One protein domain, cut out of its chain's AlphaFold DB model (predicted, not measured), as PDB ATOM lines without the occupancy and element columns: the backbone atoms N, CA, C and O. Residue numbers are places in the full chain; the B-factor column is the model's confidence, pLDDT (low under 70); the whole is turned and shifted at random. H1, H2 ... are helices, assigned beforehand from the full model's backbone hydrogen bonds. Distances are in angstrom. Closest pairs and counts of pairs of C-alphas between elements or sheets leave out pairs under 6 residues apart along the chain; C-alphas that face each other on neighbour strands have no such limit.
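What this domain is: This is residues 2 to 76 of the 88 residues of the protein "Aa_trans domain-containing protein" of Solenopsis invicta (UniProt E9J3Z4). An open frame on one long helix, H3: H2 and H1 fold back from its first end as an arm, with residues 2 to 16 sticking out, and past its other end the link of residues 59 to 64 turns back, so that short H4 packs steeply tilted on residues 50 to 54 of H3, running the same way as H3. The 75 printed residues hold four named helices, H1 to H4 in order, and no named strand: all helix. It is only just loose, close to extended, with radius of gyration of the C-alphas 16.8 A and spans of 48 by 25 by 20 A.

How they stand to each other: H1, residues 2 to 10, and H2, residues 13 to 24, meet only through their link. H2 and H3, residues 26 to 58, are close but not clearly touching, their closest C-alphas, Phe 21 and Gly 29, 5.5 A apart; they run opposite ways at 37 degrees, only just a steep tilt. H3, with residues 50 to 54 alone, touches H4, residues 65 to 75, the same way at a steep tilt of 59 degrees; closest C-alphas, Glu 51 and Thr 68, 6.1 A. Every O i to N i+4 pair is within hydrogen-bond range in H1, H3 and H4, 6 of 8 in H2.

Where its parts are: H1 begins at C-alpha 2 (-18.400, 30.947, 31.048). H3 spans 46.7 A; H4 ends at C-alpha 75 (-37.696, 49.742, 23.412).

The domain as a whole: The printed part has no cut and no long link. pLDDT is under 70 at residues 2 to 9 and 61 to 63.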
ATOM      1  N   MET A   2     -17.970  31.817  32.163       56.72
ATOM      2  CA  MET A   2     -18.400  30.947  31.048       56.72
ATOM      3  C   MET A   2     -18.696  29.492  31.447       56.72
ATOM      4  O   MET A   2     -19.707  28.956  31.022       56.72
ATOM      5  N   LEU A   3     -17.899  28.873  32.326       62.34
ATOM      6  CA  LEU A   3     -18.162  27.504  32.806       62.34
ATOM      7  C   LEU A   3     -19.480  27.372  33.596       62.34
ATOM      8  O   LEU A   3     -20.130  26.331  33.531       62.34
ATOM      9  N   HIS A   4     -19.913  28.431  34.293       66.88
ATOM     10  CA  HIS A   4     -21.210  28.454  34.981       66.88
ATOM     11  C   HIS A   4     -22.374  28.544  33.991       66.88
ATOM     12  O   HIS A   4     -23.363  27.832  34.150       66.88
ATOM     13  N   LEU A   5     -22.231  29.361  32.943       69.81
ATOM     14  CA  LEU A   5     -23.208  29.434  31.856       69.81
ATOM     15  C   LEU A   5     -23.285  28.111  31.095       69.81
ATOM     16  O   LEU A   5     -24.381  27.621  30.874       69.81
ATOM     17  N   VAL A   6     -22.140  27.494  30.789       68.50
ATOM     18  CA  VAL A   6     -22.055  26.199  30.098       68.50
ATOM     19  C   VAL A   6     -22.742  25.093  30.903       68.50
ATOM     20  O   VAL A   6     -23.518  24.325  30.341       68.50
ATOM     21  N   LYS A   7     -22.537  25.036  32.228       61.75
ATOM     22  CA  LYS A   7     -23.231  24.067  33.093       61.75
ATOM     23  C   LYS A   7     -24.750  24.306  33.148       61.75
ATOM     24  O   LYS A   7     -25.499  23.339  33.228       61.75
ATOM     25  N   GLY A   8     -25.203  25.559  33.054       65.38
ATOM     26  CA  GLY A   8     -26.626  25.906  32.948       65.38
ATOM     27  C   GLY A   8     -27.237  25.616  31.571       65.38
ATOM     28  O   GLY A   8     -28.366  25.144  31.489       65.38
ATOM     29  N   SER A   9     -26.496  25.847  30.485       67.38
ATOM     30  CA  SER A   9     -26.987  25.690  29.111       67.38
ATOM     31  C   SER A   9     -26.924  24.252  28.589       67.38
ATOM     32  O   SER A   9     -27.701  23.902  27.707       67.38
ATOM     33  N   LEU A  10     -26.019  23.407  29.106       70.31
ATOM     34  CA  LEU A  10     -25.893  22.005  28.673       70.31
ATOM     35  C   LEU A  10     -26.994  21.082  29.224       70.31
ATOM     36  O   LEU A  10     -27.257  20.057  28.600       70.31
ATOM     37  N   GLY A  11     -27.657  21.475  30.320       72.25
ATOM     38  CA  GLY A  11     -28.943  20.964  30.823       72.25
ATOM     39  C   GLY A  11     -29.283  19.484  30.572       72.25
ATOM     40  O   GLY A  11     -28.441  18.591  30.595       72.25
ATOM     41  N   THR A  12     -30.568  19.211  30.342       79.12
ATOM     42  CA  THR A  12     -31.080  17.884  29.946       79.12
ATOM     43  C   THR A  12     -30.988  17.639  28.436       79.12
ATOM     44  O   THR A  12     -31.153  16.508  27.978       79.12
ATOM     45  N   GLY A  13     -30.685  18.678  27.650       74.50
ATOM     46  CA  GLY A  13     -30.609  18.607  26.191       74.50
ATOM     47  C   GLY A  13     -29.513  17.664  25.692       74.50
ATOM     48  O   GLY A  13     -29.753  16.888  24.767       74.50
ATOM     49  N   ILE A  14     -28.344  17.649  26.345       79.75
ATOM     50  CA  ILE A  14     -27.243  16.757  25.949       79.75
ATOM     51  C   ILE A  14     -27.534  15.278  26.246       79.75
ATOM     52  O   ILE A  14     -27.021  14.405  25.556       79.75
ATOM     53  N   LEU A  15     -28.406  14.992  27.222       80.69
ATOM     54  CA  LEU A  15     -28.888  13.640  27.533       80.69
ATOM     55  C   LEU A  15     -29.970  13.174  26.546       80.69
ATOM     56  O   LEU A  15     -30.056  11.990  26.230       80.69
ATOM     57  N   ALA A  16     -30.784  14.100  26.034       80.62
ATOM     58  CA  ALA A  16     -31.818  13.805  25.043       80.62
ATOM     59  C   ALA A  16     -31.250  13.622  23.623       80.62
ATOM     60  O   ALA A  16     -31.782  12.827  22.846       80.62
ATOM     61  N   MET A  17     -30.153  14.314  23.298       82.56
ATOM     62  CA  MET A  17     -29.479  14.231  22.000       82.56
ATOM     63  C   MET A  17     -29.177  12.791  21.546       82.56
ATOM     64  O   MET A  17     -29.646  12.417  20.473       82.56
ATOM     65  N   PRO A  18     -28.475  11.937  22.319       79.25
ATOM     66  CA  PRO A  18     -28.127  10.588  21.867       79.25
ATOM     67  C   PRO A  18     -29.356   9.721  21.574       79.25
ATOM     68  O   PRO A  18     -29.355   8.972  20.599       79.25
ATOM     69  N   LYS A  19     -30.443   9.867  22.345       81.56
ATOM     70  CA  LYS A  19     -31.705   9.155  22.086       81.56
ATOM     71  C   LYS A  19     -32.381   9.643  20.798       81.56
ATOM     72  O   LYS A  19     -32.947   8.837  20.064       81.56
ATOM     73  N   ALA A  20     -32.283  10.940  20.501       81.81
ATOM     74  CA  ALA A  20     -32.783  11.515  19.255       81.81
ATOM     75  C   ALA A  20     -31.984  11.021  18.036       81.81
ATOM     76  O   ALA A  20     -32.590  10.613  17.050       81.81
ATOM     77  N   PHE A  21     -30.649  10.968  18.117       82.81
ATOM     78  CA  PHE A  21     -29.804  10.417  17.045       82.81
ATOM     79  C   PHE A  21     -30.025   8.918  16.832       82.81
ATOM     80  O   PHE A  21     -30.053   8.463  15.689       82.81
ATOM     81  N   TYR A  22     -30.220   8.159  17.914       83.25
ATOM     82  CA  TYR A  22     -30.491   6.725  17.837       83.25
ATOM     83  C   TYR A  22     -31.802   6.430  17.093       83.25
ATOM     84  O   TYR A  22     -31.846   5.525  16.267       83.25
ATOM     85  N   ASN A  23     -32.851   7.224  17.336       83.94
ATOM     86  CA  ASN A  23     -34.166   7.006  16.728       83.94
ATOM     87  C   ASN A  23     -34.335   7.678  15.351       83.94
ATOM     88  O   ASN A  23     -35.127   7.209  14.541       83.94
ATOM     89  N   ALA A  24     -33.619   8.775  15.076       81.56
ATOM     90  CA  ALA A  24     -33.656   9.468  13.782       81.56
ATOM     91  C   ALA A  24     -32.715   8.847  12.733       81.56
ATOM     92  O   ALA A  24     -32.910   9.052  11.539       81.56
ATOM     93  N   GLY A  25     -31.702   8.088  13.163       84.56
ATOM     94  CA  GLY A  25     -30.673   7.524  12.294       84.56
ATOM     95  C   GLY A  25     -29.502   8.484  12.055       84.56
ATOM     96  O   GLY A  25     -29.660   9.704  12.000       84.56
ATOM     97  N   TYR A  26     -28.297   7.927  11.897       84.69
ATOM     98  CA  TYR A  26     -27.047   8.700  11.860       84.69
ATOM     99  C   TYR A  26     -26.988   9.704  10.699       84.69
ATOM    100  O   TYR A  26     -26.623  10.859  10.897       84.69
ATOM    101  N   VAL A  27     -27.412   9.298   9.498       87.06
ATOM    102  CA  VAL A  27     -27.378  10.153   8.296       87.06
ATOM    103  C   VAL A  27     -28.313  11.357   8.442       87.06
ATOM    104  O   VAL A  27     -27.901  12.495   8.225       87.06
ATOM    105  N   ILE A  28     -29.556  11.118   8.871       88.56
ATOM    106  CA  ILE A  28     -30.547  12.179   9.097       88.56
ATOM    107  C   ILE A  28     -30.092  13.086  10.243       88.56
ATOM    108  O   ILE A  28     -30.194  14.305  10.137       88.56
ATOM    109  N   GLY A  29     -29.522  12.511  11.305       88.25
ATOM    110  CA  GLY A  29     -28.955  13.262  12.418       88.25
ATOM    111  C   GLY A  29     -27.834  14.214  11.993       88.25
ATOM    112  O   GLY A  29     -27.842  15.377  12.396       88.25
ATOM    113  N   VAL A  30     -26.892  13.768  11.156       88.88
ATOM    114  CA  VAL A  30     -25.798  14.620  10.652       88.88
ATOM    115  C   VAL A  30     -26.351  15.777   9.816       88.88
ATOM    116  O   VAL A  30     -25.987  16.928  10.056       88.88
ATOM    117  N   ILE A  31     -27.285  15.504   8.901       92.62
ATOM    118  CA  ILE A  31     -27.919  16.543   8.074       92.62
ATOM    119  C   ILE A  31     -28.676  17.549   8.954       92.62
ATOM    120  O   ILE A  31     -28.488  18.758   8.820       92.62
ATOM    121  N   ALA A  32     -29.482  17.063   9.901       88.56
ATOM    122  CA  ALA A  32     -30.222  17.909  10.832       88.56
ATOM    123  C   ALA A  32     -29.288  18.774  11.693       88.56
ATOM    124  O   ALA A  32     -29.569  19.951  11.913       88.56
ATOM    125  N   THR A  33     -28.147  18.232  12.125       90.19
ATOM    126  CA  THR A  33     -27.151  18.976  12.913       90.19
ATOM    127  C   THR A  33     -26.541  20.120  12.111       90.19
ATOM    128  O   THR A  33     -26.391  21.219  12.643       90.19
ATOM    129  N   ILE A  34     -26.243  19.904  10.826       92.88
ATOM    130  CA  ILE A  34     -25.736  20.962   9.940       92.88
ATOM    131  C   ILE A  34     -26.784  22.072   9.781       92.88
ATOM    132  O   ILE A  34     -26.459  23.249   9.934       92.88
ATOM    133  N   ILE A  35     -28.049  21.710   9.543       94.50
ATOM    134  CA  ILE A  35     -29.146  22.676   9.384       94.50
ATOM    135  C   ILE A  35     -29.348  23.494  10.667       94.50
ATOM    136  O   ILE A  35     -29.403  24.723  10.615       94.50
ATOM    137  N   ILE A  36     -29.413  22.831  11.825       91.69
ATOM    138  CA  ILE A  36     -29.559  23.497  13.126       91.69
ATOM    139  C   ILE A  36     -28.342  24.380  13.415       91.69
ATOM    140  O   ILE A  36     -28.508  25.491  13.907       91.69
ATOM    141  N   GLY A  37     -27.129  23.944  13.065       92.81
ATOM    142  CA  GLY A  37     -25.915  24.749  13.190       92.81
ATOM    143  C   GLY A  37     -26.002  26.058  12.405       92.81
ATOM    144  O   GLY A  37     -25.759  27.129  12.963       92.81
ATOM    145  N   LEU A  38     -26.425  25.997  11.139       95.44
ATOM    146  CA  LEU A  38     -26.623  27.187  10.307       95.44
ATOM    147  C   LEU A  38     -27.713  28.109  10.868       95.44
ATOM    148  O   LEU A  38     -27.507  29.322  10.942       95.44
ATOM    149  N   LEU A  39     -28.840  27.543  11.312       95.25
ATOM    150  CA  LEU A  39     -29.926  28.301  11.935       95.25
ATOM    151  C   LEU A  39     -29.455  29.002  13.216       95.25
ATOM    152  O   LEU A  39     -29.684  30.197  13.383       95.25
ATOM    153  N   CYS A  40     -28.747  28.290  14.094       91.94
ATOM    154  CA  CYS A  40     -28.186  28.838  15.326       91.94
ATOM    155  C   CYS A  40     -27.219  29.991  15.045       91.94
ATOM    156  O   CYS A  40     -27.310  31.036  15.689       91.94
ATOM    157  N   ILE A  41     -26.332  29.840  14.057       94.62
ATOM    158  CA  ILE A  41     -25.416  30.910  13.647       94.62
ATOM    159  C   ILE A  41     -26.206  32.111  13.125       94.62
ATOM    160  O   ILE A  41     -25.934  33.236  13.535       94.62
ATOM    161  N   TYR A  42     -27.199  31.901  12.258       94.88
ATOM    162  CA  TYR A  42     -28.035  32.982  11.732       94.88
ATOM    163  C   TYR A  42     -28.752  33.751  12.852       94.88
ATOM    164  O   TYR A  42     -28.683  34.983  12.905       94.88
ATOM    165  N   CYS A  43     -29.355  33.028  13.799       90.44
ATOM    166  CA  CYS A  43     -29.997  33.598  14.980       90.44
ATOM    167  C   CYS A  43     -29.008  34.391  15.851       90.44
ATOM    168  O   CYS A  43     -29.297  35.521  16.242       90.44
ATOM    169  N   MET A  44     -27.811  33.860  16.112       90.50
ATOM    170  CA  MET A  44     -26.791  34.609  16.853       90.50
ATOM    171  C   MET A  44     -26.333  35.854  16.092       90.50
ATOM    172  O   MET A  44     -26.157  36.909  16.688       90.50
ATOM    173  N   ARG A  45     -26.182  35.783  14.768       92.88
ATOM    174  CA  ARG A  45     -25.762  36.931  13.951       92.88
ATOM    175  C   ARG A  45     -26.771  38.072  14.001       92.88
ATOM    176  O   ARG A  45     -26.357  39.228  14.077       92.88
ATOM    177  N   ILE A  46     -28.071  37.776  13.956       90.69
ATOM    178  CA  ILE A  46     -29.104  38.816  14.053       90.69
ATOM    179  C   ILE A  46     -29.214  39.379  15.474       90.69
ATOM    180  O   ILE A  46     -29.388  40.588  15.644       90.69
ATOM    181  N   LEU A  47     -29.019  38.532  16.487       88.75
ATOM    182  CA  LEU A  47     -28.990  38.954  17.881       88.75
ATOM    183  C   LEU A  47     -27.807  39.883  18.162       88.75
ATOM    184  O   LEU A  47     -28.010  40.958  18.718       88.75
ATOM    185  N   VAL A  48     -26.618  39.539  17.658       87.56
ATOM    186  CA  VAL A  48     -25.410  40.360  17.805       87.56
ATOM    187  C   VAL A  48     -25.521  41.703  17.090       87.56
ATOM    188  O   VAL A  48     -25.044  42.731  17.564       87.56
ATOM    189  N   ARG A  49     -26.196  41.748  15.943       87.56
ATOM    190  CA  ARG A  49     -26.474  43.031  15.285       87.56
ATOM    191  C   ARG A  49     -27.415  43.901  16.114       87.56
ATOM    192  O   ARG A  49     -27.182  45.099  16.234       87.56
ATOM    193  N   SER A  50     -28.444  43.291  16.691       83.50
ATOM    194  CA  SER A  50     -29.433  43.995  17.510       83.50
ATOM    195  C   SER A  50     -28.825  44.498  18.820       83.50
ATOM    196  O   SER A  50     -29.047  45.646  19.193       83.50
ATOM    197  N   GLU A  51     -28.006  43.682  19.493       83.75
ATOM    198  CA  GLU A  51     -27.309  44.086  20.717       83.75
ATOM    199  C   GLU A  51     -26.301  45.204  20.452       83.75
ATOM    200  O   GLU A  51     -26.218  46.150  21.228       83.75
ATOM    201  N   TYR A  52     -25.588  45.146  19.324       84.69
ATOM    202  CA  TYR A  52     -24.628  46.177  18.945       84.69
ATOM    203  C   TYR A  52     -25.310  47.527  18.691       84.69
ATOM    204  O   TYR A  52     -24.864  48.556  19.201       84.69
ATOM    205  N   GLU A  53     -26.423  47.529  17.954       84.00
ATOM    206  CA  GLU A  53     -27.232  48.729  17.709       84.00
ATOM    207  C   GLU A  53     -27.781  49.312  19.027       84.00
ATOM    208  O   GLU A  53     -27.779  50.529  19.233       84.00
ATOM    209  N   LEU A  54     -28.183  48.446  19.962       81.00
ATOM    210  CA  LEU A  54     -28.709  48.833  21.270       81.00
ATOM    211  C   LEU A  54     -27.624  49.392  22.204       81.00
ATOM    212  O   LEU A  54     -27.822  50.437  22.827       81.00
ATOM    213  N   CYS A  55     -26.448  48.760  22.253       79.19
ATOM    214  CA  CYS A  55     -25.279  49.249  22.989       79.19
ATOM    215  C   CYS A  55     -24.814  50.609  22.454       79.19
ATOM    216  O   CYS A  55     -24.473  51.499  23.240       79.19
ATOM    217  N   LYS A  56     -24.876  50.814  21.129       80.31
ATOM    218  CA  LYS A  56     -24.569  52.100  20.491       80.31
ATOM    219  C   LYS A  56     -25.567  53.194  20.884       80.31
ATOM    220  O   LYS A  56     -25.146  54.322  21.136       80.31
ATOM    221  N   ARG A  57     -26.862  52.872  20.991       79.38
ATOM    222  CA  ARG A  57     -27.912  53.817  21.421       79.38
ATOM    223  C   ARG A  57     -27.833  54.169  22.906       79.38
ATOM    224  O   ARG A  57     -27.934  55.344  23.244       79.38
ATOM    225  N   LYS A  58     -27.609  53.188  23.786       75.38
ATOM    226  CA  LYS A  58     -27.534  53.411  25.243       75.38
ATOM    227  C   LYS A  58     -26.143  53.813  25.767       75.38
ATOM    228  O   LYS A  58     -26.029  54.108  26.953       75.38
ATOM    229  N   ARG A  59     -25.095  53.849  24.924       73.12
ATOM    230  CA  ARG A  59     -23.688  54.126  25.312       73.12
ATOM    231  C   ARG A  59     -23.174  53.225  26.454       73.12
ATOM    232  O   ARG A  59     -22.451  53.684  27.334       73.12
ATOM    233  N   ILE A  60     -23.528  51.938  26.441       73.44
ATOM    234  CA  ILE A  60     -23.103  50.971  27.472       73.44
ATOM    235  C   ILE A  60     -22.021  50.054  26.872       73.44
ATOM    236  O   ILE A  60     -22.243  49.524  25.783       73.44
ATOM    237  N   PRO A  61     -20.858  49.862  27.529       56.50
ATOM    238  CA  PRO A  61     -19.716  49.145  26.947       56.50
ATOM    239  C   PRO A  61     -19.915  47.626  26.814       56.50
ATOM    240  O   PRO A  61     -19.275  47.007  25.967       56.50
ATOM    241  N   SER A  62     -20.791  47.011  27.612       56.91
ATOM    242  CA  SER A  62     -21.177  45.604  27.468       56.91
ATOM    243  C   SER A  62     -22.493  45.328  28.197       56.91
ATOM    244  O   SER A  62     -22.710  45.796  29.314       56.91
ATOM    245  N   MET A  63     -23.392  44.577  27.561       62.72
ATOM    246  CA  MET A  63     -24.663  44.134  28.141       62.72
ATOM    247  C   MET A  63     -24.679  42.608  28.150       62.72
ATOM    248  O   MET A  63     -24.271  41.966  27.185       62.72
ATOM    249  N   THR A  64     -25.097  42.002  29.262       74.44
ATOM    250  CA  THR A  64     -25.276  40.543  29.314       74.44
ATOM    251  C   THR A  64     -26.520  40.168  28.507       74.44
ATOM    252  O   THR A  64     -27.484  40.926  28.494       74.44
ATOM    253  N   TYR A  65     -26.542  38.989  27.882       72.38
ATOM    254  CA  TYR A  65     -27.662  38.485  27.072       72.38
ATOM    255  C   TYR A  65     -29.084  38.761  27.640       72.38
ATOM    256  O   TYR A  65     -29.914  39.275  26.890       72.38
ATOM    257  N   PRO A  66     -29.390  38.522  28.937       72.75
ATOM    258  CA  PRO A  66     -30.688  38.887  29.520       72.75
ATOM    259  C   PRO A  66     -30.933  40.403  29.591       72.75
ATOM    260  O   PRO A  66     -32.026  40.852  29.264       72.75
ATOM    261  N   ALA A  67     -29.923  41.208  29.933       75.56
ATOM    262  CA  ALA A  67     -30.039  42.668  29.984       75.56
ATOM    263  C   ALA A  67     -30.230  43.283  28.584       75.56
ATOM    264  O   ALA A  67     -30.999  44.234  28.404       75.56
ATOM    265  N   THR A  68     -29.565  42.712  27.574       78.75
ATOM    266  CA  THR A  68     -29.782  43.033  26.159       78.75
ATOM    267  C   THR A  68     -31.215  42.714  25.744       78.75
ATOM    268  O   THR A  68     -31.868  43.560  25.137       78.75
ATOM    269  N   ALA A  69     -31.726  41.528  26.095       76.38
ATOM    270  CA  ALA A  69     -33.093  41.123  25.779       76.38
ATOM    271  C   ALA A  69     -34.136  42.026  26.458       76.38
ATOM    272  O   ALA A  69     -35.065  42.484  25.796       76.38
ATOM    273  N   GLU A  70     -33.956  42.351  27.740       77.75
ATOM    274  CA  GLU A  70     -34.833  43.263  28.486       77.75
ATOM    275  C   GLU A  70     -34.857  44.660  27.856       77.75
ATOM    276  O   GLU A  70     -35.920  45.238  27.628       77.75
ATOM    277  N   SER A  71     -33.684  45.197  27.509       75.06
ATOM    278  CA  SER A  71     -33.596  46.511  26.872       75.06
ATOM    279  C   SER A  71     -34.222  46.515  25.477       75.06
ATOM    280  O   SER A  71     -34.968  47.438  25.157       75.06
ATOM    281  N   ALA A  72     -34.007  45.461  24.685       77.31
ATOM    282  CA  ALA A  72     -34.624  45.314  23.370       77.31
ATOM    283  C   ALA A  72     -36.159  45.195  23.465       77.31
ATOM    284  O   ALA A  72     -36.878  45.788  22.661       77.31
ATOM    285  N   LEU A  73     -36.674  44.475  24.468       74.50
ATOM    286  CA  LEU A  73     -38.111  44.332  24.736       74.50
ATOM    287  C   LEU A  73     -38.741  45.624  25.282       74.50
ATOM    288  O   LEU A  73     -39.902  45.908  24.984       74.50
ATOM    289  N   SER A  74     -37.992  46.412  26.059       73.56
ATOM    290  CA  SER A  74     -38.440  47.699  26.605       73.56
ATOM    291  C   SER A  74     -38.544  48.806  25.551       73.56
ATOM    292  O   SER A  74     -39.470  49.617  25.627       73.56
ATOM    293  N   GLU A  75     -37.639  48.829  24.568       73.62
ATOM    294  CA  GLU A  75     -37.696  49.742  23.412       73.62
ATOM    295  C   GLU A  75     -38.613  49.239  22.281       73.62
ATOM    296  O   GLU A  75     -38.935  49.991  21.359       73.62
ATOM    297  N   GLY A  76     -39.088  47.994  22.368       73.62
ATOM    298  CA  GLY A  76     -40.035  47.399  21.430       73.62
ATOM    299  C   GLY A  76     -41.491  47.896  21.563       73.62
ATOM    300  O   GLY A  76     -41.858  48.602  22.505       73.62
TER     301      GLY A  76